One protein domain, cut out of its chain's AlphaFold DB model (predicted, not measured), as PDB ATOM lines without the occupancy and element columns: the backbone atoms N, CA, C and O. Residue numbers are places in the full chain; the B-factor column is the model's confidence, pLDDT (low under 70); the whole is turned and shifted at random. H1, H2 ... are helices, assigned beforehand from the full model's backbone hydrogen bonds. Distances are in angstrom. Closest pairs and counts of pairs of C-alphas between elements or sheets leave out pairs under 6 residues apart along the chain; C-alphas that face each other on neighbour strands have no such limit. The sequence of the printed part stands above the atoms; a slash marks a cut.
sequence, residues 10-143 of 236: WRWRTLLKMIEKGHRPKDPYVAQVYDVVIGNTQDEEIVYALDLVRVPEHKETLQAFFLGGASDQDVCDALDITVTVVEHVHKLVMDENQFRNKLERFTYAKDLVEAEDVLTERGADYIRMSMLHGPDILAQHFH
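What this domain is: This is residues 10 to 143 of the 236 residues of an uncharacterized protein of Planctomycetes bacterium (UniProt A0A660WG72). At one end of the length H4, H7 and H8 make a three-helix bundle; at the other H1 and H2 pack at a steep angle, and H3 and H6, packed on each other, lie between. H5 and H9 pack together, H5 also on H6 and H9 also on H8. The printed part has 134 residues with nine named helices, H1 to H9 in order, and no named strand: it is all helix. It is compact, with a radius of gyration of the C-alphas of 15.0 A, and spans 42 by 29 by 27 A.

How they stand to each other: Start at H1, residues 10 to 21, which touches H2, residues 28 to 37, at a steep tilt of 50 degrees; their closest C-alphas, Leu 15 and Val 30, are 6.2 A apart. Look next at H3, residues 44 to 54, which touches H6, residues 83 to 93; the closest C-alphas, Ala 49 and Val 85, are 5.2 A apart. H4, residues 56 to 68, touches H8, residues 121 to 133, the same way at a shallow tilt of 12 degrees, closest at the C-alphas of Ala 64 and Ile 127, 4.3 A. H7, residues 102 to 114, forms a hairpin with H8, closest at C-alphas 113 and 124, 5.3 A; H4, H7 and H8 are an up and down bundle, each running against the one before it. H5, residues 72 to 79, touches H9, residues 136 to 142, closest at C-alphas 78 and 139, 4.8 A. In H1 to H9 every O i to N i+4 pair is within hydrogen-bond range.

Where its parts are: Find C-alpha 10 at (8.277, 45.700, -15.825), where H1 begins. H4 is 18.0 A long, H7 18.4 A and H8 18.3 A. H9 ends at C-alpha 142, (31.518, 33.968, -6.202).

The domain as a whole: The two C-alphas farthest apart, Asn 40 and Leu 132, are 42.9 A apart. The printed part has no cut and no long link, and no printed residue is under 70 in pLDDT.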
ATOM      1  N   TRP A  10       9.175  44.656 -15.307       93.50
ATOM      2  CA  TRP A  10       8.277  45.700 -15.825       93.50
ATOM      3  C   TRP A  10       8.664  47.112 -15.358       93.50
ATOM      4  O   TRP A  10       8.498  48.067 -16.125       93.50
ATOM      5  N   ARG A  11       9.210  47.260 -14.139       94.88
ATOM      6  CA  ARG A  11       9.683  48.549 -13.603       94.88
ATOM      7  C   ARG A  11      10.873  49.070 -14.394       94.88
ATOM      8  O   ARG A  11      10.817  50.200 -14.875       94.88
ATOM      9  N   TRP A  12      11.888  48.234 -14.613       94.62
ATOM     10  CA  TRP A  12      13.040  48.562 -15.454       94.62
ATOM     11  C   TRP A  12      12.627  48.937 -16.884       94.62
ATOM     12  O   TRP A  12      12.993  49.996 -17.396       94.62
ATOM     13  N   ARG A  13      11.763  48.134 -17.515       93.56
ATOM     14  CA  ARG A  13      11.253  48.415 -18.871       93.56
ATOM     15  C   ARG A  13      10.449  49.711 -18.930       93.56
ATOM     16  O   ARG A  13      10.504  50.430 -19.928       93.56
ATOM     17  N   THR A  14       9.684  50.007 -17.883       94.81
ATOM     18  CA  THR A  14       8.924  51.257 -17.772       94.81
ATOM     19  C   THR A  14       9.865  52.443 -17.627       94.81
ATOM     20  O   THR A  14       9.686  53.423 -18.342       94.81
ATOM     21  N   LEU A  15      10.883  52.342 -16.769       95.25
ATOM     22  CA  LEU A  15      11.901  53.374 -16.586       95.25
ATOM     23  C   LEU A  15      12.568  53.738 -17.920       95.25
ATOM     24  O   LEU A  15      12.542  54.904 -18.306       95.25
ATOM     25  N   LEU A  16      13.068  52.745 -18.663       94.38
ATOM     26  CA  LEU A  16      13.715  52.962 -19.964       94.38
ATOM     27  C   LEU A  16      12.792  53.668 -20.968       94.38
ATOM     28  O   LEU A  16      13.178  54.667 -21.572       94.38
ATOM     29  N   LYS A  17      11.538  53.208 -21.094       95.81
ATOM     30  CA  LYS A  17      10.536  53.835 -21.979       95.81
ATOM     31  C   LYS A  17      10.218  55.277 -21.586       95.81
ATOM     32  O   LYS A  17       9.891  56.093 -22.443       95.81
ATOM     33  N   MET A  18      10.221  55.577 -20.291       95.12
ATOM     34  CA  MET A  18       9.901  56.903 -19.768       95.12
ATOM     35  C   MET A  18      11.062  57.881 -19.953       95.12
ATOM     36  O   MET A  18      10.817  59.024 -20.334       95.12
ATOM     37  N   ILE A  19      12.304  57.412 -19.789       94.06
ATOM     38  CA  ILE A  19      13.526  58.157 -20.127       94.06
ATOM     39  C   ILE A  19      13.529  58.521 -21.612       94.06
ATOM     40  O   ILE A  19      13.674  59.691 -21.949       94.06
ATOM     41  N   GLU A  20      13.285  57.549 -22.493       94.88
ATOM     42  CA  GLU A  20      13.239  57.777 -23.944       94.88
ATOM     43  C   GLU A  20      12.182  58.824 -24.333       94.88
ATOM     44  O   GLU A  20      12.410  59.677 -25.188       94.88
ATOM     45  N   LYS A  21      11.020  58.790 -23.672       94.25
ATOM     46  CA  LYS A  21       9.919  59.724 -23.932       94.25
ATOM     47  C   LYS A  21      10.056  61.060 -23.203       94.25
ATOM     48  O   LYS A  21       9.231  61.936 -23.451       94.25
ATOM     49  N   GLY A  22      10.996  61.208 -22.272       91.94
ATOM     50  CA  GLY A  22      11.119  62.388 -21.409       91.94
ATOM     51  C   GLY A  22       9.902  62.642 -20.508       91.94
ATOM     52  O   GLY A  22       9.592  63.793 -20.207       91.94
ATOM     53  N   HIS A  23       9.172  61.595 -20.112       94.62
ATOM     54  CA  HIS A  23       7.986  61.715 -19.256       94.62
ATOM     55  C   HIS A  23       8.241  61.079 -17.896       94.62
ATOM     56  O   HIS A  23       8.716  59.952 -17.817       94.62
ATOM     57  N   ARG A  24       7.846  61.757 -16.815       93.19
ATOM     58  CA  ARG A  24       7.985  61.203 -15.465       93.19
ATOM     59  C   ARG A  24       7.024  60.013 -15.255       93.19
ATOM     60  O   ARG A  24       5.827  60.153 -15.529       93.19
ATOM     61  N   PRO A  25       7.507  58.859 -14.758       94.31
ATOM     62  CA  PRO A  25       6.669  57.710 -14.413       94.31
ATOM     63  C   PRO A  25       5.598  58.040 -13.359       94.31
ATOM     64  O   PRO A  25       5.767  58.942 -12.542       94.31
ATOM     65  N   LYS A  26       4.492  57.278 -13.357       93.88
ATOM     66  CA  LYS A  26       3.429  57.393 -12.335       93.88
ATOM     67  C   LYS A  26       3.702  56.570 -11.078       93.88
ATOM     68  O   LYS A  26       3.240  56.947 -10.007       93.88
ATOM     69  N   ASP A  27       4.377  55.432 -11.228       94.19
ATOM     70  CA  ASP A  27       4.771  54.603 -10.091       94.19
ATOM     71  C   ASP A  27       5.759  55.399  -9.215       94.19
ATOM     72  O   ASP A  27       6.745  55.900  -9.765       94.19
ATOM     73  N   PRO A  28       5.512  55.558  -7.899       95.31
ATOM     74  CA  PRO A  28       6.336  56.409  -7.040       95.31
ATOM     75  C   PRO A  28       7.806  55.989  -6.990       95.31
ATOM     76  O   PRO A  28       8.686  56.845  -7.011       95.31
ATOM     77  N   TYR A  29       8.065  54.682  -6.963       94.75
ATOM     78  CA  TYR A  29       9.420  54.150  -6.910       94.75
ATOM     79  C   TYR A  29      10.136  54.361  -8.247       94.75
ATOM     80  O   TYR A  29      11.239  54.897  -8.287       94.75
ATOM     81  N   VAL A  30       9.484  54.033  -9.367       95.81
ATOM     82  CA  VAL A  30      10.074  54.265 -10.697       95.81
ATOM     83  C   VAL A  30      10.289  55.762 -10.949       95.81
ATOM     84  O   VAL A  30      11.266  56.136 -11.590       95.81
ATOM     85  N   ALA A  31       9.416  56.630 -10.429       96.19
ATOM     86  CA  ALA A  31       9.583  58.078 -10.504       96.19
ATOM     87  C   ALA A  31      10.803  58.571  -9.710       96.19
ATOM     88  O   ALA A  31      11.539  59.406 -10.221       96.19
ATOM     89  N   GLN A  32      11.055  58.023  -8.515       96.12
ATOM     90  CA  GLN A  32      12.263  58.319  -7.737       96.12
ATOM     91  C   GLN A  32      13.530  57.934  -8.510       96.12
ATOM     92  O   GLN A  32      14.433  58.752  -8.657       96.12
ATOM     93  N   VAL A  33      13.575  56.716  -9.060       95.69
ATOM     94  CA  VAL A  33      14.724  56.250  -9.853       95.69
ATOM     95  C   VAL A  33      14.897  57.101 -11.117       95.69
ATOM     96  O   VAL A  33      16.014  57.462 -11.476       95.69
ATOM     97  N   TYR A  34      13.798  57.478 -11.774       96.62
ATOM     98  CA  TYR A  34      13.821  58.402 -12.907       96.62
ATOM     99  C   TYR A  34      14.427  59.756 -12.525       96.62
ATOM    100  O   TYR A  34      15.297  60.240 -13.244       96.62
ATOM    101  N   ASP A  35      14.010  60.340 -11.396       95.62
ATOM    102  CA  ASP A  35      14.506  61.631 -10.907       95.62
ATOM    103  C   ASP A  35      16.023  61.589 -10.624       95.62
ATOM    104  O   ASP A  35      16.717  62.570 -10.900       95.62
ATOM    105  N   VAL A  36      16.554  60.447 -10.166       95.75
ATOM    106  CA  VAL A  36      18.006  60.212 -10.035       95.75
ATOM    107  C   VAL A  36      18.690  60.167 -11.405       95.75
ATOM    108  O   VAL A  36      19.684  60.856 -11.618       95.75
ATOM    109  N   VAL A  37      18.139  59.421 -12.370       94.00
ATOM    110  CA  VAL A  37      18.727  59.286 -13.719       94.00
ATOM    111  C   VAL A  37      18.832  60.628 -14.447       94.00
ATOM    112  O   VAL A  37      19.819  60.868 -15.143       94.00
ATOM    113  N   ILE A  38      17.833  61.503 -14.304       94.00
ATOM    114  CA  ILE A  38      17.837  62.825 -14.952       94.00
ATOM    115  C   ILE A  38      18.559  63.909 -14.136       94.00
ATOM    116  O   ILE A  38      18.615  65.055 -14.576       94.00
ATOM    117  N   GLY A  39      19.117  63.566 -12.970       91.06
ATOM    118  CA  GLY A  39      19.919  64.470 -12.143       91.06
ATOM    119  C   GLY A  39      19.122  65.459 -11.285       91.06
ATOM    120  O   GLY A  39      19.692  66.438 -10.809       91.06
ATOM    121  N   ASN A  40      17.824  65.225 -11.070       89.19
ATOM    122  CA  ASN A  40      17.005  66.052 -10.174       89.19
ATOM    123  C   ASN A  40      17.284  65.766  -8.690       89.19
ATOM    124  O   ASN A  40      17.116  66.651  -7.853       89.19
ATOM    125  N   THR A  41      17.699  64.537  -8.377       91.12
ATOM    126  CA  THR A  41      18.014  64.064  -7.024       91.12
ATOM    127  C   THR A  41      19.317  63.270  -7.061       91.12
ATOM    128  O   THR A  41      19.667  62.705  -8.097       91.12
ATOM    129  N   GLN A  42      20.030  63.207  -5.936       90.44
ATOM    130  CA  GLN A  42      21.195  62.342  -5.763       90.44
ATOM    131  C   GLN A  42      20.901  61.295  -4.691       90.44
ATOM    132  O   GLN A  42      20.473  61.637  -3.591       90.44
ATOM    133  N   ASP A  43      21.112  60.033  -5.047       94.31
ATOM    134  CA  ASP A  43      20.997  58.870  -4.173       94.31
ATOM    135  C   ASP A  43      22.047  57.854  -4.641       94.31
ATOM    136  O   ASP A  43      21.928  57.292  -5.733       94.31
ATOM    137  N   GLU A  44      23.126  57.712  -3.870       95.50
ATOM    138  CA  GLU A  44      24.301  56.917  -4.255       95.50
ATOM    139  C   GLU A  44      23.965  55.426  -4.392       95.50
ATOM    140  O   GLU A  44      24.452  54.770  -5.314       95.50
ATOM    141  N   GLU A  45      23.065  54.908  -3.552       96.81
ATOM    142  CA  GLU A  45      22.646  53.504  -3.570       96.81
ATOM    143  C   GLU A  45      21.816  53.200  -4.828       96.81
ATOM    144  O   GLU A  45      22.028  52.185  -5.494       96.81
ATOM    145  N   ILE A  46      20.908  54.108  -5.218       96.44
ATOM    146  CA  ILE A  46      20.156  53.976  -6.478       96.44
ATOM    147  C   ILE A  46      21.096  54.062  -7.683       96.44
ATOM    148  O   ILE A  46      20.931  53.301  -8.638       96.44
ATOM    149  N   VAL A  47      22.072  54.976  -7.664       96.69
ATOM    150  CA  VAL A  47      23.064  55.093  -8.744       96.69
ATOM    151  C   VAL A  47      23.848  53.791  -8.887       96.69
ATOM    152  O   VAL A  47      23.936  53.259  -9.994       96.69
ATOM    153  N   TYR A  48      24.333  53.228  -7.781       97.19
ATOM    154  CA  TYR A  48      25.081  51.979  -7.827       97.19
ATOM    155  C   TYR A  48      24.213  50.799  -8.302       97.19
ATOM    156  O   TYR A  48      24.631  50.037  -9.177       97.19
ATOM    157  N   ALA A  49      22.961  50.699  -7.845       97.19
ATOM    158  CA  ALA A  49      22.013  49.703  -8.350       97.19
ATOM    159  C   ALA A  49      21.781  49.825  -9.869       97.19
ATOM    160  O   ALA A  49      21.709  48.817 -10.577       97.19
ATOM    161  N   LEU A  50      21.689  51.049 -10.398       96.31
ATOM    162  CA  LEU A  50      21.560  51.289 -11.837       96.31
ATOM    163  C   LEU A  50      22.806  50.845 -12.609       96.31
ATOM    164  O   LEU A  50      22.667  50.284 -13.698       96.31
ATOM    165  N   ASP A  51      24.000  51.071 -12.067       96.38
ATOM    166  CA  ASP A  51      25.252  50.646 -12.694       96.38
ATOM    167  C   ASP A  51      25.375  49.117 -12.745       96.38
ATOM    168  O   ASP A  51      25.758  48.573 -13.785       96.38
ATOM    169  N   LEU A  52      24.941  48.408 -11.696       96.44
ATOM    170  CA  LEU A  52      24.842  46.943 -11.705       96.44
ATOM    171  C   LEU A  52      23.864  46.442 -12.778       96.44
ATOM    172  O   LEU A  52      24.190  45.535 -13.538       96.44
ATOM    173  N   VAL A  53      22.679  47.049 -12.894       94.88
ATOM    174  CA  VAL A  53      21.649  46.612 -13.858       94.88
ATOM    175  C   VAL A  53      22.034  46.907 -15.315       94.88
ATOM    176  O   VAL A  53      21.574  46.221 -16.232       94.88
ATOM    177  N   ARG A  54      22.870  47.923 -15.557       93.44
ATOM    178  CA  ARG A  54      23.337  48.296 -16.903       93.44
ATOM    179  C   ARG A  54      24.331  47.306 -17.495       93.44
ATOM    180  O   ARG A  54      24.402  47.205 -18.719       93.44
ATOM    181  N   VAL A  55      25.089  46.602 -16.659       94.06
ATOM    182  CA  VAL A  55      26.034  45.574 -17.102       94.06
ATOM    183  C   VAL A  55      25.287  44.237 -17.190       94.06
ATOM    184  O   VAL A  55      24.849  43.740 -16.152       94.06
ATOM    185  N   PRO A  56      25.137  43.628 -18.387       92.38
ATOM    186  CA  PRO A  56      24.356  42.400 -18.547       92.38
ATOM    187  C   PRO A  56      24.792  41.277 -17.602       92.38
ATOM    188  O   PRO A  56      23.952  40.729 -16.902       92.38
ATOM    189  N   GLU A  57      26.096  41.013 -17.487       91.62
ATOM    190  CA  GLU A  57      26.634  39.947 -16.625       91.62
ATOM    191  C   GLU A  57      26.281  40.151 -15.140       91.62
ATOM    192  O   GLU A  57      25.887  39.203 -14.461       91.62
ATOM    193  N   HIS A  58      26.347  41.387 -14.632       95.19
ATOM    194  CA  HIS A  58      25.991  41.694 -13.241       95.19
ATOM    195  C   HIS A  58      24.482  41.554 -13.012       95.19
ATOM    196  O   HIS A  58      24.050  40.907 -12.058       95.19
ATOM    197  N   LYS A  59      23.673  42.121 -13.917       95.12
ATOM    198  CA  LYS A  59      22.212  42.013 -13.871       95.12
ATOM    199  C   LYS A  59      21.766  40.551 -13.882       95.12
ATOM    200  O   LYS A  59      20.944  40.160 -13.060       95.12
ATOM    201  N   GLU A  60      22.305  39.754 -14.798       94.88
ATOM    202  CA  GLU A  60      21.964  38.340 -14.972       94.88
ATOM    203  C   GLU A  60      22.400  37.500 -13.765       94.88
ATOM    204  O   GLU A  60      21.649  36.634 -13.324       94.88
ATOM    205  N   THR A  61      23.557  37.807 -13.169       95.25
ATOM    206  CA  THR A  61      24.011  37.186 -11.913       95.25
ATOM    207  C   THR A  61      23.029  37.455 -10.770       95.25
ATOM    208  O   THR A  61      22.585  36.525 -10.099       95.25
ATOM    209  N   LEU A  62      22.619  38.712 -10.579       96.12
ATOM    210  CA  LEU A  62      21.642  39.085  -9.549       96.12
ATOM    211  C   LEU A  62      20.273  38.436  -9.817       96.12
ATOM    212  O   LEU A  62      19.645  37.901  -8.906       96.12
ATOM    213  N   GLN A  63      19.835  38.395 -11.080       95.19
ATOM    214  CA  GLN A  63      18.625  37.669 -11.476       95.19
ATOM    215  C   GLN A  63      18.714  36.175 -11.152       95.19
ATOM    216  O   GLN A  63      17.723  35.605 -10.700       95.19
ATOM    217  N   ALA A  64      19.878  35.547 -11.333       95.88
ATOM    218  CA  ALA A  64      20.086  34.148 -10.984       95.88
ATOM    219  C   ALA A  64      19.893  33.899  -9.480       95.88
ATOM    220  O   ALA A  64      19.185  32.958  -9.114       95.88
ATOM    221  N   PHE A  65      20.427  34.763  -8.611       95.88
ATOM    222  CA  PHE A  65      20.184  34.688  -7.166       95.88
ATOM    223  C   PHE A  65      18.690  34.797  -6.823       95.88
ATOM    224  O   PHE A  65      18.149  33.929  -6.131       95.88
ATOM    225  N   PHE A  66      17.987  35.802  -7.354       95.00
ATOM    226  CA  PHE A  66      16.563  35.999  -7.054       95.00
ATOM    227  C   PHE A  66      15.679  34.855  -7.586       95.00
ATOM    228  O   PHE A  66      14.749  34.402  -6.909       95.00
ATOM    229  N   LEU A  67      15.977  34.331  -8.780       94.00
ATOM    230  CA  LEU A  67      15.255  33.187  -9.350       94.00
ATOM    231  C   LEU A  67      15.481  31.903  -8.540       94.00
ATOM    232  O   LEU A  67      14.528  31.145  -8.352       94.00
ATOM    233  N   GLY A  68      16.683  31.717  -7.986       91.69
ATOM    234  CA  GLY A  68      16.988  30.655  -7.021       91.69
ATOM    235  C   GLY A  68      16.290  30.814  -5.671       91.69
ATOM    236  O   GLY A  68      16.211  29.860  -4.903       91.69
ATOM    237  N   GLY A  69      15.739  31.997  -5.386       90.69
ATOM    238  CA  GLY A  69      15.090  32.300  -4.114       90.69
ATOM    239  C   GLY A  69      16.065  32.680  -3.002       90.69
ATOM    240  O   GLY A  69      15.750  32.441  -1.838       90.69
ATOM    241  N   ALA A  70      17.223  33.250  -3.352       92.25
ATOM    242  CA  ALA A  70      18.099  33.910  -2.388       92.25
ATOM    243  C   ALA A  70      17.344  35.026  -1.655       92.25
ATOM    244  O   ALA A  70      16.553  35.748  -2.273       92.25
ATOM    245  N   SER A  71      17.600  35.193  -0.359       91.62
ATOM    246  CA  SER A  71      17.204  36.416   0.338       91.62
ATOM    247  C   SER A  71      18.136  37.569  -0.039       91.62
ATOM    248  O   SER A  71      19.271  37.343  -0.456       91.62
ATOM    249  N   ASP A  72      17.689  38.813   0.153       93.56
ATOM    250  CA  ASP A  72      18.539  39.982  -0.109       93.56
ATOM    251  C   ASP A  72      19.841  39.922   0.710       93.56
ATOM    252  O   ASP A  72      20.898  40.285   0.203       93.56
ATOM    253  N   GLN A  73      19.793  39.380   1.936       91.44
ATOM    254  CA  GLN A  73      20.978  39.192   2.777       91.44
ATOM    255  C   GLN A  73      21.948  38.153   2.204       91.44
ATOM    256  O   GLN A  73      23.150  38.390   2.231       91.44
ATOM    257  N   ASP A  74      21.451  37.038   1.653       90.56
ATOM    258  CA  ASP A  74      22.317  36.020   1.037       90.56
ATOM    259  C   ASP A  74      23.088  36.614  -0.153       90.56
ATOM    260  O   ASP A  74      24.262  36.313  -0.353       90.56
ATOM    261  N   VAL A  75      22.444  37.497  -0.926       93.94
ATOM    262  CA  VAL A  75      23.083  38.209  -2.043       93.94
ATOM    263  C   VAL A  75      24.123  39.211  -1.545       93.94
ATOM    264  O   VAL A  75      25.195  39.313  -2.139       93.94
ATOM    265  N   CYS A  76      23.826  39.934  -0.461       92.81
ATOM    266  CA  CYS A  76      24.777  40.861   0.160       92.81
ATOM    267  C   CYS A  76      26.039  40.135   0.615       92.81
ATOM    268  O   CYS A  76      27.140  40.552   0.273       92.81
ATOM    269  N   ASP A  77      25.861  39.037   1.352       88.56
ATOM    270  CA  ASP A  77      26.959  38.244   1.899       88.56
ATOM    271  C   ASP A  77      27.802  37.614   0.779       88.56
ATOM    272  O   ASP A  77      29.018  37.529   0.911       88.56
ATOM    273  N   ALA A  78      27.171  37.191  -0.322       90.44
ATOM    274  CA  ALA A  78      27.853  36.542  -1.441       90.44
ATOM    275  C   ALA A  78      28.614  37.500  -2.369       90.44
ATOM    276  O   ALA A  78      29.567  37.080  -3.020       90.44
ATOM    277  N   LEU A  79      28.156  38.748  -2.510       92.31
ATOM    278  CA  LEU A  79      28.687  39.691  -3.505       92.31
ATOM    279  C   LEU A  79      29.339  40.938  -2.893       92.31
ATOM    280  O   LEU A  79      29.810  41.788  -3.646       92.31
ATOM    281  N   ASP A  80      29.351  41.058  -1.562       91.56
ATOM    282  CA  ASP A  80      29.818  42.238  -0.818       91.56
ATOM    283  C   ASP A  80      29.117  43.535  -1.274       91.56
ATOM    284  O   ASP A  80      29.725  44.575  -1.532       91.56
ATOM    285  N   ILE A  81      27.791  43.448  -1.421       93.94
ATOM    286  CA  ILE A  81      26.913  44.556  -1.822       93.94
ATOM    287  C   ILE A  81      26.031  44.944  -0.634       93.94
ATOM    288  O   ILE A  81      25.584  44.094   0.134       93.94
ATOM    289  N   THR A  82      25.744  46.236  -0.477       95.81
ATOM    290  CA  THR A  82      24.829  46.725   0.562       95.81
ATOM    291  C   THR A  82      23.398  46.237   0.314       95.81
ATOM    292  O   THR A  82      22.909  46.192  -0.818       95.81
ATOM    293  N   VAL A  83      22.666  45.952   1.396       96.25
ATOM    294  CA  VAL A  83      21.264  45.501   1.308       96.25
ATOM    295  C   VAL A  83      20.366  46.497   0.583       96.25
ATOM    296  O   VAL A  83      19.495  46.100  -0.184       96.25
ATOM    297  N   THR A  84      20.616  47.795   0.749       96.25
ATOM    298  CA  THR A  84      19.839  48.846   0.088       96.25
ATOM    299  C   THR A  84      20.008  48.804  -1.432       96.25
ATOM    300  O   THR A  84      19.012  48.879  -2.155       96.25
ATOM    301  N   VAL A  85      21.229  48.593  -1.938       97.25
ATOM    302  CA  VAL A  85      21.474  48.391  -3.375       97.25
ATOM    303  C   VAL A  85      20.793  47.120  -3.873       97.25
ATOM    304  O   VAL A  85      20.107  47.171  -4.898       97.25
ATOM    305  N   VAL A  86      20.913  46.001  -3.150       96.62
ATOM    306  CA  VAL A  86      20.261  44.737  -3.536       96.62
ATOM    307  C   VAL A  86      18.745  44.904  -3.614       96.62
ATOM    308  O   VAL A  86      18.153  44.536  -4.627       96.62
ATOM    309  N   GLU A  87      18.114  45.541  -2.623       95.44
ATOM    310  CA  GLU A  87      16.679  45.837  -2.647       95.44
ATOM    311  C   GLU A  87      16.281  46.677  -3.869       95.44
ATOM    312  O   GLU A  87      15.223  46.451  -4.472       95.44
ATOM    313  N   HIS A  88      17.099  47.672  -4.233       96.25
ATOM    314  CA  HIS A  88      16.839  48.511  -5.397       96.25
ATOM    315  C   HIS A  88      16.887  47.709  -6.694       96.25
ATOM    316  O   HIS A  88      15.974  47.834  -7.523       96.25
ATOM    317  N   VAL A  89      17.909  46.862  -6.852       96.31
ATOM    318  CA  VAL A  89      18.025  45.945  -7.989       96.31
ATOM    319  C   VAL A  89      16.828  44.996  -8.010       96.31
ATOM    320  O   VAL A  89      16.117  44.947  -9.015       96.31
ATOM    321  N   HIS A  90      16.540  44.312  -6.901       94.62
ATOM    322  CA  HIS A  90      15.441  43.356  -6.769       94.62
ATOM    323  C   HIS A  90      14.107  43.992  -7.200       94.62
ATOM    324  O   HIS A  90      13.431  43.491  -8.101       94.62
ATOM    325  N   LYS A  91      13.774  45.180  -6.677       94.00
ATOM    326  CA  LYS A  91      12.554  45.922  -7.054       94.00
ATOM    327  C   LYS A  91      12.520  46.322  -8.532       94.00
ATOM    328  O   LYS A  91      11.422  46.403  -9.095       94.00
ATOM    329  N   LEU A  92      13.666  46.623  -9.149       93.94
ATOM    330  CA  LEU A  92      13.765  47.065 -10.545       93.94
ATOM    331  C   LEU A  92      13.646  45.913 -11.549       93.94
ATOM    332  O   LEU A  92      12.935  46.067 -12.549       93.94
ATOM    333  N   VAL A  93      14.343  44.799 -11.303       92.94
ATOM    334  CA  VAL A  93      14.516  43.714 -12.289       92.94
ATOM    335  C   VAL A  93      13.785  42.420 -11.943       92.94
ATOM    336  O   VAL A  93      13.644  41.570 -12.821       92.94
ATOM    337  N   MET A  94      13.305  42.251 -10.708       92.62
ATOM    338  CA  MET A  94      12.660  41.014 -10.270       92.62
ATOM    339  C   MET A  94      11.471  41.266  -9.327       92.62
ATOM    340  O   MET A  94      11.512  40.967  -8.142       92.62
ATOM    341  N   ASP A  95      10.361  41.803  -9.840       90.00
ATOM    342  CA  ASP A  95       9.139  41.953  -9.032       90.00
ATOM    343  C   ASP A  95       8.496  40.590  -8.713       90.00
ATOM    344  O   ASP A  95       7.736  40.042  -9.518       90.00
ATOM    345  N   GLU A  96       8.764  40.056  -7.515       84.25
ATOM    346  CA  GLU A  96       8.282  38.735  -7.091       84.25
ATOM    347  C   GLU A  96       6.754  38.594  -7.128       84.25
ATOM    348  O   GLU A  96       6.237  37.500  -7.354       84.25
ATOM    349  N   ASN A  97       6.020  39.704  -6.990       87.38
ATOM    350  CA  ASN A  97       4.555  39.727  -7.039       87.38
ATOM    351  C   ASN A  97       3.983  39.327  -8.412       87.38
ATOM    352  O   ASN A  97       2.776  39.096  -8.551       87.38
ATOM    353  N   GLN A  98       4.825  39.261  -9.449       89.38
ATOM    354  CA  GLN A  98       4.431  38.733 -10.754       89.38
ATOM    355  C   GLN A  98       4.292  37.207 -10.753       89.38
ATOM    356  O   GLN A  98       3.566  36.680 -11.598       89.38
ATOM    357  N   PHE A  99       4.912  36.513  -9.795       91.06
ATOM    358  CA  PHE A  99       4.841  35.063  -9.650       91.06
ATOM    359  C   PHE A  99       3.829  34.682  -8.570       91.06
ATOM    360  O   PHE A  99       3.918  35.102  -7.420       91.06
ATOM    361  N   ARG A 100       2.863  33.830  -8.910       88.75
ATOM    362  CA  ARG A 100       1.874  33.314  -7.948       88.75
ATOM    363  C   ARG A 100       2.401  32.136  -7.145       88.75
ATOM    364  O   ARG A 100       1.865  31.818  -6.088       88.75
ATOM    365  N   ASN A 101       3.374  31.419  -7.693       89.75
ATOM    366  CA  ASN A 101       3.928  30.212  -7.102       89.75
ATOM    367  C   ASN A 101       5.320  29.911  -7.677       89.75
ATOM    368  O   ASN A 101       5.765  30.518  -8.652       89.75
ATOM    369  N   LYS A 102       5.987  28.920  -7.076       88.88
ATOM    370  CA  LYS A 102       7.326  28.475  -7.478       88.88
ATOM    371  C   LYS A 102       7.376  27.896  -8.901       88.88
ATOM    372  O   LYS A 102       8.402  28.034  -9.555       88.88
ATOM    373  N   LEU A 103       6.287  27.296  -9.402       90.50
ATOM    374  CA  LEU A 103       6.245  26.741 -10.764       90.50
ATOM    375  C   LEU A 103       6.309  27.845 -11.820       90.50
ATOM    376  O   LEU A 103       7.007  27.691 -12.810       90.50
ATOM    377  N   GLU A 104       5.631  28.972 -11.604       92.19
ATOM    378  CA  GLU A 104       5.708  30.121 -12.515       92.19
ATOM    379  C   GLU A 104       7.109  30.727 -12.565       92.19
ATOM    380  O   GLU A 104       7.583  31.068 -13.647       92.19
ATOM    381  N   ARG A 105       7.784  30.810 -11.413       91.38
ATOM    382  CA  ARG A 105       9.183  31.249 -11.334       91.38
ATOM    383  C   ARG A 105      10.103  30.296 -12.097       91.38
ATOM    384  O   ARG A 105      10.909  30.750 -12.900       91.38
ATOM    385  N   PHE A 106       9.930  28.989 -11.895       91.25
ATOM    386  CA  PHE A 106      10.701  27.957 -12.589       91.25
ATOM    387  C   PHE A 106      10.493  28.003 -14.108       91.25
ATOM    388  O   PHE A 106      11.466  28.017 -14.856       91.25
ATOM    389  N   THR A 107       9.241  28.061 -14.571       91.75
ATOM    390  CA  THR A 107       8.925  28.146 -16.004       91.75
ATOM    391  C   THR A 107       9.503  29.414 -16.620       91.75
ATOM    392  O   THR A 107      10.130  29.335 -17.666       91.75
ATOM    393  N   TYR A 108       9.377  30.563 -15.949       92.69
ATOM    394  CA  TYR A 108       9.979  31.808 -16.422       92.69
ATOM    395  C   TYR A 108      11.504  31.708 -16.550       92.69
ATOM    396  O   TYR A 108      12.051  32.091 -17.578       92.69
ATOM    397  N   ALA A 109      12.189  31.171 -15.534       92.69
ATOM    398  CA  ALA A 109      13.639  30.988 -15.572       92.69
ATOM    399  C   ALA A 109      14.062  30.053 -16.713       92.69
ATOM    400  O   ALA A 109      15.022  30.336 -17.425       92.69
ATOM    401  N   LYS A 110      13.317  28.961 -16.917       92.44
ATOM    402  CA  LYS A 110      13.540  28.025 -18.018       92.44
ATOM    403  C   LYS A 110      13.373  28.709 -19.379       92.44
ATOM    404  O   LYS A 110      14.282  28.630 -20.198       92.44
ATOM    405  N   ASP A 111      12.255  29.397 -19.593       91.94
ATOM    406  CA  ASP A 111      11.963  30.090 -20.852       91.94
ATOM    407  C   ASP A 111      13.018  31.171 -21.147       91.94
ATOM    408  O   ASP A 111      13.424  31.349 -22.293       91.94
ATOM    409  N   LEU A 112      13.501  31.867 -20.111       91.19
ATOM    410  CA  LEU A 112      14.554  32.878 -20.225       91.19
ATOM    411  C   LEU A 112      15.897  32.275 -20.664       91.19
ATOM    412  O   LEU A 112      16.604  32.878 -21.462       91.19
ATOM    413  N   VAL A 113      16.231  31.085 -20.160       92.12
ATOM    414  CA  VAL A 113      17.449  30.336 -20.509       92.12
ATOM    415  C   VAL A 113      17.376  29.709 -21.906       92.12
ATOM    416  O   VAL A 113      18.409  29.531 -22.549       92.12
ATOM    417  N   GLU A 114      16.181  29.333 -22.363       89.19
ATOM    418  CA  GLU A 114      15.947  28.769 -23.702       89.19
ATOM    419  C   GLU A 114      15.829  29.847 -24.790       89.19
ATOM    420  O   GLU A 114      15.986  29.547 -25.973       89.19
ATOM    421  N   ALA A 115      15.562  31.099 -24.411       87.12
ATOM    422  CA  ALA A 115      15.498  32.215 -25.341       87.12
ATOM    423  C   ALA A 115      16.899  32.583 -25.858       87.12
ATOM    424  O   ALA A 115      17.687  33.240 -25.174       87.12
ATOM    425  N   GLU A 116      17.187  32.177 -27.096       72.44
ATOM    426  CA  GLU A 116      18.386  32.589 -27.828       72.44
ATOM    427  C   GLU A 116      18.469  34.135 -27.876       72.44
ATOM    428  O   GLU A 116      17.458  34.817 -28.058       72.44
ATOM    429  N   ASP A 117      19.669  34.684 -27.660       79.25
ATOM    430  CA  ASP A 117      20.013  36.122 -27.667       79.25
ATOM    431  C   ASP A 117      19.529  37.003 -26.493       79.25
ATOM    432  O   ASP A 117      19.749  38.218 -26.516       79.25
ATOM    433  N   VAL A 118      18.902  36.451 -25.446       84.69
ATOM    434  CA  VAL A 118      18.441  37.266 -24.294       84.69
ATOM    435  C   VAL A 118      19.482  37.385 -23.180       84.69
ATOM    436  O   VAL A 118      19.557  38.427 -22.524       84.69
ATOM    437  N   LEU A 119      20.264  36.330 -22.963       90.00
ATOM    438  CA  LEU A 119      21.247  36.229 -21.887       90.00
ATOM    439  C   LEU A 119      22.656  36.080 -22.450       90.00
ATOM    440  O   LEU A 119      22.853  35.521 -23.532       90.00
ATOM    441  N   THR A 120      23.652  36.497 -21.673       92.50
ATOM    442  CA  THR A 120      25.019  36.025 -21.899       92.50
ATOM    443  C   THR A 120      25.116  34.519 -21.619       92.50
ATOM    444  O   THR A 120      24.339  33.967 -20.837       92.50
ATOM    445  N   GLU A 121      26.095  33.841 -22.227       89.44
ATOM    446  CA  GLU A 121      26.342  32.405 -21.991       89.44
ATOM    447  C   GLU A 121      26.512  32.104 -20.491       89.44
ATOM    448  O   GLU A 121      25.858  31.216 -19.950       89.44
ATOM    449  N   ARG A 122      27.298  32.936 -19.792       91.56
ATOM    450  CA  ARG A 122      27.497  32.837 -18.339       91.56
ATOM    451  C   ARG A 122      26.221  33.096 -17.548       91.56
ATOM    452  O   ARG A 122      25.948  32.373 -16.597       91.56
ATOM    453  N   GLY A 123      25.432  34.101 -17.926       92.75
ATOM    454  CA  GLY A 123      24.168  34.400 -17.255       92.75
ATOM    455  C   GLY A 123      23.174  33.247 -17.352       92.75
ATOM    456  O   GLY A 123      22.556  32.876 -16.354       92.75
ATOM    457  N   ALA A 124      23.074  32.616 -18.527       93.56
ATOM    458  CA  ALA A 124      22.268  31.413 -18.704       93.56
ATOM    459  C   ALA A 124      22.746  30.268 -17.797       93.56
ATOM    460  O   ALA A 124      21.922  29.597 -17.171       93.56
ATOM    461  N   ASP A 125      24.060  30.073 -17.670       93.19
ATOM    462  CA  ASP A 125      24.631  29.048 -16.796       93.19
ATOM    463  C   ASP A 125      24.399  29.329 -15.309       93.19
ATOM    464  O   ASP A 125      24.013  28.416 -14.579       93.19
ATOM    465  N   TYR A 126      24.533  30.575 -14.852       95.31
ATOM    466  CA  TYR A 126      24.237  30.939 -13.463       95.31
ATOM    467  C   TYR A 126      22.761  30.744 -13.123       95.31
ATOM    468  O   TYR A 126      22.441  30.187 -12.071       95.31
ATOM    469  N   ILE A 127      21.848  31.120 -14.023       94.56
ATOM    470  CA  ILE A 127      20.417  30.869 -13.822       94.56
ATOM    471  C   ILE A 127      20.150  29.362 -13.759       94.56
ATOM    472  O   ILE A 127      19.475  28.912 -12.833       94.56
ATOM    473  N   ARG A 128      20.713  28.553 -14.669       92.81
ATOM    474  CA  ARG A 128      20.589  27.082 -14.609       92.81
ATOM    475  C   ARG A 128      21.105  26.525 -13.286       92.81
ATOM    476  O   ARG A 128      20.416  25.725 -12.657       92.81
ATOM    477  N   MET A 129      22.292  26.950 -12.865       91.25
ATOM    478  CA  MET A 129      22.943  26.483 -11.644       91.25
ATOM    479  C   MET A 129      22.081  26.785 -10.413       91.25
ATOM    480  O   MET A 129      21.790  25.884  -9.628       91.25
ATOM    481  N   SER A 130      21.589  28.020 -10.312       92.12
ATOM    482  CA  SER A 130      20.706  28.476  -9.236       92.12
ATOM    483  C   SER A 130      19.375  27.727  -9.200       92.12
ATOM    484  O   SER A 130      18.890  27.331  -8.143       92.12
ATOM    485  N   MET A 131      18.786  27.464 -10.370       89.81
ATOM    486  CA  MET A 131      17.527  26.727 -10.471       89.81
ATOM    487  C   MET A 131      17.662  25.248 -10.086       89.81
ATOM    488  O   MET A 131      16.697  24.660  -9.596       89.81
ATOM    489  N   LEU A 132      18.826  24.637 -10.329       85.81
ATOM    490  CA  LEU A 132      19.079  23.220 -10.052       85.81
ATOM    491  C   LEU A 132      19.550  22.964  -8.619       85.81
ATOM    492  O   LEU A 132      19.139  21.974  -8.015       85.81
ATOM    493  N   HIS A 133      20.410  23.832  -8.091       84.44
ATOM    494  CA  HIS A 133      21.100  23.611  -6.818       84.44
ATOM    495  C   HIS A 133      20.719  24.626  -5.732       84.44
ATOM    496  O   HIS A 133      21.147  24.481  -4.590       84.44
ATOM    497  N   GLY A 134      19.888  25.616  -6.059       86.56
ATOM    498  CA  GLY A 134      19.539  26.713  -5.163       86.56
ATOM    499  C   GLY A 134      20.575  27.843  -5.181       86.56
ATOM    500  O   GLY A 134      21.576  27.760  -5.889       86.56
ATOM    501  N   PRO A 135      20.356  28.912  -4.402       89.75
ATOM    502  CA  PRO A 135      21.201  30.105  -4.419       89.75
ATOM    503  C   PRO A 135      22.566  29.899  -3.741       89.75
ATOM    504  O   PRO A 135      23.527  30.584  -4.084       89.75
ATOM    505  N   ASP A 136      22.680  28.923  -2.834       86.56
ATOM    506  CA  ASP A 136      23.910  28.643  -2.078       86.56
ATOM    507  C   ASP A 136      25.090  28.280  -2.997       86.56
ATOM    508  O   ASP A 136      26.239  28.611  -2.705       86.56
ATOM    509  N   ILE A 137      24.822  27.633  -4.139       85.44
ATOM    510  CA  ILE A 137      25.865  27.288  -5.114       85.44
ATOM    511  C   ILE A 137      26.464  28.532  -5.777       85.44
ATOM    512  O   ILE A 137      27.656  28.561  -6.069       85.44
ATOM    513  N   LEU A 138      25.648  29.568  -6.001       89.50
ATOM    514  CA  LEU A 138      26.111  30.820  -6.582       89.50
ATOM    515  C   LEU A 138      26.965  31.566  -5.565       89.50
ATOM    516  O   LEU A 138      28.023  32.067  -5.925       89.50
ATOM    517  N   ALA A 139      26.551  31.572  -4.295       88.12
ATOM    518  CA  ALA A 139      27.364  32.132  -3.221       88.12
ATOM    519  C   ALA A 139      28.745  31.460  -3.161       88.12
ATOM    520  O   ALA A 139      29.762  32.140  -3.145       88.12
ATOM    521  N   GLN A 140      28.797  30.127  -3.249       85.12
ATOM    522  CA  GLN A 140      30.065  29.390  -3.314       85.12
ATOM    523  C   GLN A 140      30.882  29.692  -4.576       85.12
ATOM    524  O   GLN A 140      32.108  29.693  -4.519       85.12
ATOM    525  N   HIS A 141      30.225  29.926  -5.715       86.25
ATOM    526  CA  HIS A 141      30.895  30.242  -6.980       86.25
ATOM    527  C   HIS A 141      31.581  31.614  -6.955       86.25
ATOM    528  O   HIS A 141      32.661  31.759  -7.526       86.25
ATOM    529  N   PHE A 142      30.971  32.607  -6.304       87.50
ATOM    530  CA  PHE A 142      31.518  33.968  -6.202       87.50
ATOM    531  C   PHE A 142      32.441  34.192  -5.005       87.50
ATOM    532  O   PHE A 142      33.122  35.214  -4.949       87.50
ATOM    533  N   HIS A 143      32.520  33.211  -4.115       80.81
ATOM    534  CA  HIS A 143      33.396  33.204  -2.957       80.81
ATOM    535  C   HIS A 143      34.858  33.450  -3.350       80.81
ATOM    536  O   HIS A 143      35.489  32.643  -4.049       80.81
TER     537      HIS A 143